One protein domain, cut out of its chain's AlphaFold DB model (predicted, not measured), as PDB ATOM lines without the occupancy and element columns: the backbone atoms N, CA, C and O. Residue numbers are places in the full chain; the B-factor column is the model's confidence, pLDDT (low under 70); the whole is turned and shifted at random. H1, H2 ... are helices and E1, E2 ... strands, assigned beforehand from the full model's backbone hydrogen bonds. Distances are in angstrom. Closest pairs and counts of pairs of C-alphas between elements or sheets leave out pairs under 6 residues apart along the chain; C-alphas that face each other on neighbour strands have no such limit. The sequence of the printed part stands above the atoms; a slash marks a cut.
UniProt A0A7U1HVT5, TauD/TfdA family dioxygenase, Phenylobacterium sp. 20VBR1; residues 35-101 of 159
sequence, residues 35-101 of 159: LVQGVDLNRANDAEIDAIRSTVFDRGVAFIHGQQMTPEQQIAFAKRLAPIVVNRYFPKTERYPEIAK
ATOM      1  N   LEU A  35     106.005 211.829 151.184       66.38
ATOM      2  CA  LEU A  35     105.235 211.368 150.044       66.38
ATOM      3  C   LEU A  35     105.635 209.917 149.754       66.38
ATOM      4  O   LEU A  35     106.820 209.635 149.582       66.38
ATOM      5  N   VAL A  36     104.660 209.013 149.726       69.56
ATOM      6  CA  VAL A  36     104.844 207.626 149.287       69.56
ATOM      7  C   VAL A  36     104.320 207.536 147.855       69.56
ATOM      8  O   VAL A  36     103.153 207.836 147.596       69.56
ATOM      9  N   GLN A  37     105.202 207.191 146.917       71.50
ATOM     10  CA  GLN A  37     104.888 207.040 145.492       71.50
ATOM     11  C   GLN A  37     105.088 205.582 145.076       71.50
ATOM     12  O   GLN A  37     105.898 204.882 145.675       71.50
ATOM     13  N   GLY A  38     104.357 205.143 144.049       69.50
ATOM     14  CA  GLY A  38     104.523 203.810 143.456       69.50
ATOM     15  C   GLY A  38     103.872 202.653 144.218       69.50
ATOM     16  O   GLY A  38     104.023 201.517 143.793       69.50
ATOM     17  N   VAL A  39     103.134 202.922 145.301       73.88
ATOM     18  CA  VAL A  39     102.397 201.896 146.058       73.88
ATOM     19  C   VAL A  39     100.925 201.918 145.654       73.88
ATOM     20  O   VAL A  39     100.292 202.974 145.700       73.88
ATOM     21  N   ASP A  40     100.373 200.763 145.285       80.44
ATOM     22  CA  ASP A  40      98.930 200.569 145.106       80.44
ATOM     23  C   ASP A  40      98.327 200.019 146.403       80.44
ATOM     24  O   ASP A  40      98.534 198.861 146.769       80.44
ATOM     25  N   LEU A  41      97.555 200.848 147.107       81.31
ATOM     26  CA  LEU A  41      96.956 200.474 148.389       81.31
ATOM     27  C   LEU A  41      95.916 199.356 148.260       81.31
ATOM     28  O   LEU A  41      95.594 198.714 149.258       81.31
ATOM     29  N   ASN A  42      95.402 199.102 147.054       79.06
ATOM     30  CA  ASN A  42      94.460 198.010 146.816       79.06
ATOM     31  C   ASN A  42      95.137 196.635 146.831       79.06
ATOM     32  O   ASN A  42      94.461 195.629 147.043       79.06
ATOM     33  N   ARG A  43      96.450 196.584 146.583       80.69
ATOM     34  CA  ARG A  43      97.231 195.345 146.448       80.69
ATOM     35  C   ARG A  43      98.450 195.299 147.368       80.69
ATOM     36  O   ARG A  43      99.258 194.386 147.242       80.69
ATOM     37  N   ALA A  44      98.560 196.255 148.289       83.06
ATOM     38  CA  ALA A  44      99.709 196.370 149.171       83.06
ATOM     39  C   ALA A  44      99.913 195.092 150.003       83.06
ATOM     40  O   ALA A  44      98.979 194.599 150.651       83.06
ATOM     41  N   ASN A  45     101.130 194.562 150.001       84.31
ATOM     42  CA  ASN A  45     101.521 193.432 150.839       84.31
ATOM     43  C   ASN A  45     101.720 193.876 152.303       84.31
ATOM     44  O   ASN A  45     101.673 195.064 152.621       84.31
ATOM     45  N   ASP A  46     101.902 192.929 153.224       85.00
ATOM     46  CA  ASP A  46     102.029 193.262 154.651       85.00
ATOM     47  C   ASP A  46     103.271 194.115 154.955       85.00
ATOM     48  O   ASP A  46     103.187 195.050 155.748       85.00
ATOM     49  N   ALA A  47     104.384 193.886 154.250       84.19
ATOM     50  CA  ALA A  47     105.604 194.676 154.408       84.19
ATOM     51  C   ALA A  47     105.410 196.148 153.995       84.19
ATOM     52  O   ALA A  47     105.914 197.060 154.652       84.19
ATOM     53  N   GLU A  48     104.643 196.406 152.935       84.31
ATOM     54  CA  GLU A  48     104.285 197.754 152.487       84.31
ATOM     55  C   GLU A  48     103.361 198.447 153.494       84.31
ATOM     56  O   GLU A  48     103.546 199.628 153.797       84.31
ATOM     57  N   ILE A  49     102.394 197.717 154.061       86.06
ATOM     58  CA  ILE A  49     101.520 198.244 155.117       86.06
ATOM     59  C   ILE A  49     102.326 198.599 156.368       86.06
ATOM     60  O   ILE A  49     102.111 199.670 156.944       86.06
ATOM     61  N   ASP A  50     103.283 197.763 156.767       84.75
ATOM     62  CA  ASP A  50     104.153 198.034 157.911       84.75
ATOM     63  C   ASP A  50     105.080 199.226 157.664       84.75
ATOM     64  O   ASP A  50     105.213 200.092 158.535       84.75
ATOM     65  N   ALA A  51     105.629 199.361 156.457       82.62
ATOM     66  CA  ALA A  51     106.412 200.532 156.070       82.62
ATOM     67  C   ALA A  51     105.581 201.828 156.132       82.62
ATOM     68  O   ALA A  51     106.052 202.861 156.625       82.62
ATOM     69  N   ILE A  52     104.319 201.787 155.687       84.38
ATOM     70  CA  ILE A  52     103.388 202.919 155.809       84.38
ATOM     71  C   ILE A  52     103.090 203.202 157.286       84.38
ATOM     72  O   ILE A  52     103.119 204.360 157.711       84.38
ATOM     73  N   ARG A  53     102.841 202.167 158.094       84.44
ATOM     74  CA  ARG A  53     102.542 202.301 159.526       84.44
ATOM     75  C   ARG A  53     103.696 202.942 160.293       84.44
ATOM     76  O   ARG A  53     103.432 203.861 161.078       84.44
ATOM     77  N   SER A  54     104.927 202.495 160.044       81.69
ATOM     78  CA  SER A  54     106.161 203.067 160.597       81.69
ATOM     79  C   SER A  54     106.338 204.511 160.134       81.69
ATOM     80  O   SER A  54     106.480 205.397 160.967       81.69
ATOM     81  N   THR A  55     106.157 204.798 158.842       83.12
ATOM     82  CA  THR A  55     106.239 206.174 158.323       83.12
ATOM     83  C   THR A  55     105.253 207.118 159.021       83.12
ATOM     84  O   THR A  55     105.603 208.251 159.357       83.12
ATOM     85  N   VAL A  56     104.013 206.670 159.253       82.62
ATOM     86  CA  VAL A  56     103.001 207.453 159.977       82.62
ATOM     87  C   VAL A  56     103.344 207.577 161.464       82.62
ATOM     88  O   VAL A  56     103.055 208.614 162.051       82.62
ATOM     89  N   PHE A  57     103.958 206.563 162.081       81.75
ATOM     90  CA  PHE A  57     104.417 206.639 163.472       81.75
ATOM     91  C   PHE A  57     105.564 207.648 163.635       81.75
ATOM     92  O   PHE A  57     105.482 208.519 164.493       81.75
ATOM     93  N   ASP A  58     106.564 207.600 162.754       76.62
ATOM     94  CA  ASP A  58     107.771 208.427 162.856       76.62
ATOM     95  C   ASP A  58     107.526 209.889 162.470       76.62
ATOM     96  O   ASP A  58     108.154 210.802 163.005       76.62
ATOM     97  N   ARG A  59     106.646 210.128 161.490       77.75
ATOM     98  CA  ARG A  59     106.449 211.461 160.887       77.75
ATOM     99  C   ARG A  59     105.069 212.056 161.129       77.75
ATOM    100  O   ARG A  59     104.805 213.170 160.684       77.75
ATOM    101  N   GLY A  60     104.167 211.317 161.768       76.56
ATOM    102  CA  GLY A  60     102.786 211.718 162.038       76.56
ATOM    103  C   GLY A  60     101.852 211.678 160.821       76.56
ATOM    104  O   GLY A  60     100.677 211.349 160.973       76.56
ATOM    105  N   VAL A  61     102.337 211.991 159.609       78.62
ATOM    106  CA  VAL A  61     101.512 212.053 158.387       78.62
ATOM    107  C   VAL A  61     102.237 211.484 157.162       78.62
ATOM    108  O   VAL A  61     103.355 211.888 156.828       78.62
ATOM    109  N   ALA A  62     101.547 210.607 156.426       80.94
ATOM    110  CA  ALA A  62     101.958 210.109 155.114       80.94
ATOM    111  C   ALA A  62     100.938 210.520 154.042       80.94
ATOM    112  O   ALA A  62      99.731 210.384 154.241       80.94
ATOM    113  N   PHE A  63     101.426 211.016 152.902       80.19
ATOM    114  CA  PHE A  63     100.598 211.302 151.729       80.19
ATOM    115  C   PHE A  63     100.850 210.239 150.664       80.19
ATOM    116  O   PHE A  63     102.003 209.932 150.364       80.19
ATOM    117  N   ILE A  64      99.775 209.701 150.090       82.94
ATOM    118  CA  ILE A  64      99.824 208.674 149.045       82.94
ATOM    119  C   ILE A  64      98.953 209.165 147.892       82.94
ATOM    120  O   ILE A  64      97.765 209.436 148.076       82.94
ATOM    121  N   HIS A  65      99.555 209.368 146.721       80.19
ATOM    122  CA  HIS A  65      98.862 209.900 145.545       80.19
ATOM    123  C   HIS A  65      98.385 208.783 144.608       80.19
ATOM    124  O   HIS A  65      98.842 207.645 144.698       80.19
ATOM    125  N   GLY A  66      97.453 209.125 143.710       77.00
ATOM    126  CA  GLY A  66      97.016 208.245 142.620       77.00
ATOM    127  C   GLY A  66      96.122 207.074 143.032       77.00
ATOM    128  O   GLY A  66      95.970 206.137 142.261       77.00
ATOM    129  N   GLN A  67      95.536 207.108 144.230       79.62
ATOM    130  CA  GLN A  67      94.737 205.996 144.739       79.62
ATOM    131  C   GLN A  67      93.279 206.119 144.303       79.62
ATOM    132  O   GLN A  67      92.589 207.063 144.690       79.62
ATOM    133  N   GLN A  68      92.809 205.130 143.547       79.81
ATOM    134  CA  GLN A  68      91.395 204.919 143.253       79.81
ATOM    135  C   GLN A  68      90.939 203.694 144.043       79.81
ATOM    136  O   GLN A  68      91.409 202.588 143.797       79.81
ATOM    137  N   MET A  69      90.069 203.902 145.030       80.25
ATOM    138  CA  MET A  69      89.617 202.844 145.939       80.25
ATOM    139  C   MET A  69      88.103 202.905 146.108       80.25
ATOM    140  O   MET A  69      87.535 203.990 146.295       80.25
ATOM    141  N   THR A  70      87.448 201.744 146.107       85.00
ATOM    142  CA  THR A  70      86.050 201.642 146.536       85.00
ATOM    143  C   THR A  70      85.935 201.874 148.051       85.00
ATOM    144  O   THR A  70      86.930 201.765 148.776       85.00
ATOM    145  N   PRO A  71      84.746 202.225 148.578       82.62
ATOM    146  CA  PRO A  71      84.529 202.330 150.022       82.62
ATOM    147  C   PRO A  71      84.966 201.076 150.802       82.62
ATOM    148  O   PRO A  71      85.579 201.190 151.858       82.62
ATOM    149  N   GLU A  72      84.727 199.883 150.260       82.88
ATOM    150  CA  GLU A  72      85.123 198.608 150.866       82.88
ATOM    151  C   GLU A  72      86.643 198.463 150.934       82.88
ATOM    152  O   GLU A  72      87.183 198.089 151.975       82.88
ATOM    153  N   GLN A  73      87.344 198.813 149.852       81.69
ATOM    154  CA  GLN A  73      88.807 198.784 149.807       81.69
ATOM    155  C   GLN A  73      89.421 199.783 150.795       81.69
ATOM    156  O   GLN A  73      90.425 199.479 151.437       81.69
ATOM    157  N   GLN A  74      88.787 200.945 150.991       84.31
ATOM    158  CA  GLN A  74      89.202 201.917 152.007       84.31
ATOM    159  C   GLN A  74      89.059 201.352 153.422       84.31
ATOM    160  O   GLN A  74      89.969 201.505 154.235       84.31
ATOM    161  N   ILE A  75      87.943 200.676 153.713       84.12
ATOM    162  CA  ILE A  75      87.716 200.028 155.011       84.12
ATOM    163  C   ILE A  75      88.725 198.894 155.224       84.12
ATOM    164  O   ILE A  75      89.302 198.793 156.304       84.12
ATOM    165  N   ALA A  76      88.973 198.064 154.208       84.00
ATOM    166  CA  ALA A  76      89.938 196.970 154.283       84.00
ATOM    167  C   ALA A  76      91.362 197.483 154.555       84.00
ATOM    168  O   ALA A  76      92.032 196.991 155.464       84.00
ATOM    169  N   PHE A  77      91.799 198.522 153.836       84.88
ATOM    170  CA  PHE A  77      93.087 199.171 154.079       84.88
ATOM    171  C   PHE A  77      93.161 199.790 155.480       84.88
ATOM    172  O   PHE A  77      94.125 199.560 156.208       84.88
ATOM    173  N   ALA A  78      92.126 200.528 155.896       85.31
ATOM    174  CA  ALA A  78      92.093 201.155 157.212       85.31
ATOM    175  C   ALA A  78      92.179 200.114 158.337       85.31
ATOM    176  O   ALA A  78      92.991 200.299 159.238       85.31
ATOM    177  N   LYS A  79      91.444 198.993 158.239       84.25
ATOM    178  CA  LYS A  79      91.514 197.866 159.191       84.25
ATOM    179  C   LYS A  79      92.910 197.247 159.263       84.25
ATOM    180  O   LYS A  79      93.359 196.906 160.353       84.25
ATOM    181  N   ARG A  80      93.600 197.119 158.122       84.12
ATOM    182  CA  ARG A  80      94.987 196.627 158.077       84.12
ATOM    183  C   ARG A  80      95.965 197.612 158.702       84.12
ATOM    184  O   ARG A  80      96.934 197.170 159.299       84.12
ATOM    185  N   LEU A  81      95.717 198.920 158.616       82.19
ATOM    186  CA  LEU A  81      96.579 199.935 159.219       82.19
ATOM    187  C   LEU A  81      96.396 200.014 160.743       82.19
ATOM    188  O   LEU A  81      97.395 199.987 161.470       82.19
ATOM    189  N   ALA A  82      95.148 200.099 161.218       77.88
ATOM    190  CA  ALA A  82      94.780 200.178 162.634       77.88
ATOM    191  C   ALA A  82      93.286 199.837 162.869       77.88
ATOM    192  O   ALA A  82      92.472 199.928 161.949       77.88
ATOM    193  N   PRO A  83      92.872 199.507 164.107       81.75
ATOM    194  CA  PRO A  83      91.456 199.342 164.435       81.75
ATOM    195  C   PRO A  83      90.643 200.608 164.116       81.75
ATOM    196  O   PRO A  83      90.967 201.698 164.591       81.75
ATOM    197  N   ILE A  84      89.565 200.470 163.338       82.12
ATOM    198  CA  ILE A  84      88.708 201.604 162.969       82.12
ATOM    199  C   ILE A  84      87.851 202.021 164.166       82.12
ATOM    200  O   ILE A  84      87.046 201.241 164.678       82.12
ATOM    201  N   VAL A  85      87.963 203.287 164.563       75.62
ATOM    202  CA  VAL A  85      87.051 203.915 165.524       75.62
ATOM    203  C   VAL A  85      85.918 204.588 164.758       75.62
ATOM    204  O   VAL A  85      86.121 205.595 164.081       75.62
ATOM    205  N   VAL A  86      84.707 204.041 164.874       74.12
ATOM    206  CA  VAL A  86      83.514 204.628 164.250       74.12
ATOM    207  C   VAL A  86      83.184 205.956 164.928       74.12
ATOM    208  O   VAL A  86      82.912 206.012 166.132       74.12
ATOM    209  N   ASN A  87      83.201 207.034 164.148       73.38
ATOM    210  CA  ASN A  87      82.952 208.371 164.661       73.38
ATOM    211  C   ASN A  87      81.492 208.543 165.119       73.38
ATOM    212  O   ASN A  87      80.560 208.180 164.406       73.38
ATOM    213  N   ARG A  88      81.290 209.142 166.300       73.44
ATOM    214  CA  ARG A  88      79.954 209.367 166.892       73.44
ATOM    215  C   ARG A  88      79.294 210.678 166.455       73.44
ATOM    216  O   ARG A  88      78.101 210.843 166.669       73.44
ATOM    217  N   TYR A  89      80.066 211.599 165.880       64.12
ATOM    218  CA  TYR A  89      79.638 212.979 165.620       64.12
ATOM    219  C   TYR A  89      79.133 213.226 164.195       64.12
ATOM    220  O   TYR A  89      78.423 214.197 163.961       64.12
ATOM    221  N   PHE A  90      79.512 212.380 163.235       66.19
ATOM    222  CA  PHE A  90      79.104 212.522 161.839       66.19
ATOM    223  C   PHE A  90      77.930 211.584 161.549       66.19
ATOM    224  O   PHE A  90      77.928 210.457 162.056       66.19
ATOM    225  N   PRO A  91      76.951 212.022 160.736       62.66
ATOM    226  CA  PRO A  91      75.860 211.161 160.307       62.66
ATOM    227  C   PRO A  91      76.439 209.941 159.587       62.66
ATOM    228  O   PRO A  91      77.271 210.063 158.684       62.66
ATOM    229  N   LYS A  92      76.031 208.757 160.042       66.44
ATOM    230  CA  LYS A  92      76.479 207.487 159.474       66.44
ATOM    231  C   LYS A  92      75.796 207.290 158.130       66.44
ATOM    232  O   LYS A  92      74.591 207.490 158.012       66.44
ATOM    233  N   THR A  93      76.555 206.860 157.133       62.66
ATOM    234  CA  THR A  93      75.960 206.351 155.896       62.66
ATOM    235  C   THR A  93      75.410 204.954 156.178       62.66
ATOM    236  O   THR A  93      76.151 204.127 156.702       62.66
ATOM    237  N   GLU A  94      74.161 204.665 155.805       61.94
ATOM    238  CA  GLU A  94      73.514 203.353 156.024       61.94
ATOM    239  C   GLU A  94      74.348 202.178 155.498       61.94
ATOM    240  O   GLU A  94      74.420 201.123 156.119       61.94
ATOM    241  N   ARG A  95      75.047 202.390 154.377       71.75
ATOM    242  CA  ARG A  95      75.854 201.364 153.709       71.75
ATOM    243  C   ARG A  95      77.281 201.213 154.260       71.75
ATOM    244  O   ARG A  95      77.861 200.146 154.105       71.75
ATOM    245  N   TYR A  96      77.849 202.253 154.881       77.00
ATOM    246  CA  TYR A  96      79.235 202.261 155.388       77.00
ATOM    247  C   TYR A  96      79.337 203.096 156.675       77.00
ATOM    248  O   TYR A  96      79.772 204.255 156.626       77.00
ATOM    249  N   PRO A  97      78.924 202.555 157.833       75.50
ATOM    250  CA  PRO A  97      78.953 203.286 159.097       75.50
ATOM    251  C   PRO A  97      80.379 203.635 159.554       75.50
ATOM    252  O   PRO A  97      80.556 204.601 160.292       75.50
ATOM    253  N   GLU A  98      81.397 202.897 159.103       75.31
ATOM    254  CA  GLU A  98      82.814 203.158 159.379       75.31
ATOM    255  C   GLU A  98      83.370 204.392 158.657       75.31
ATOM    256  O   GLU A  98      84.399 204.932 159.069       75.31
ATOM    257  N   ILE A  99      82.710 204.848 157.590       76.81
ATOM    258  CA  ILE A  99      83.166 205.979 156.784       76.81
ATOM    259  C   ILE A  99      82.366 207.220 157.170       76.81
ATOM    260  O   ILE A  99      81.189 207.361 156.836       76.81
ATOM    261  N   ALA A 100      83.037 208.166 157.825       73.81
ATOM    262  CA  ALA A 100      82.486 209.493 158.059       73.81
ATOM    263  C   ALA A 100      82.580 210.344 156.784       73.81
ATOM    264  O   ALA A 100      83.672 210.625 156.284       73.81
ATOM    265  N   LYS A 101      81.431 210.780 156.263       69.12
ATOM    266  CA  LYS A 101      81.361 211.648 155.085       69.12
ATOM    267  C   LYS A 101      81.423 213.113 155.522       69.12
ATOM    268  O   LYS A 101      80.531 213.590 156.217       69.12
TER     269      LYS A 101
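This is residues 35 to 101 of the 159 residues of the protein "TauD/TfdA family dioxygenase" of Phenylobacterium sp. 20VBR1 (UniProt A0A7U1HVT5). H2 lies in the middle of a three-part row: its last turn meets the side of H1 crosswise, with E1 beside H1 at one end and E2 at the other, and the long link of residues 82 to 95 runs from the end of H2 near H1 across to E2. The 67 printed residues hold H1, E1, H2, E2 in that order, a mixed class with under half in named elements. It is only just compact, close to loose, with a radius of gyration of the C-alphas of 12.9 A and spans of 33 by 23 by 19 A.

H1, residues 46 to 59, starts at C-alpha (102.029, 193.262, 154.651) and is 19.7 A long. E1 is residues 62 to 64. H2, residues 71 to 81, is 15.3 A long. E2, residues 96 to 100, ends at C-alpha (82.486, 209.493, 158.059).

Residues 35 to 36 pair, parallel, with 63 to 64 of E1; E1 and E2 pair with no named strand. H1, with residues 49 to 53 alone, touches H2; the closest C-alphas, Arg 53 and Leu 81, are 6.4 A apart. Their lines are only just about perpendicular, at 72 degrees. The closest C-alphas of H2 and E2, Ile 75 and Glu 98, are 7.3 A apart. E1 is apart from H2 and E2. In H1 and H2 every O i to N i+4 pair is within hydrogen-bond range.

The farthest C-alphas, Asp 58 and Glu 94, are 35.3 A apart. The printed part has no cut; H2 to E2 is a long link. Confidence is under 70 at residues 35 to 36, 38, 89 to 94 and 101.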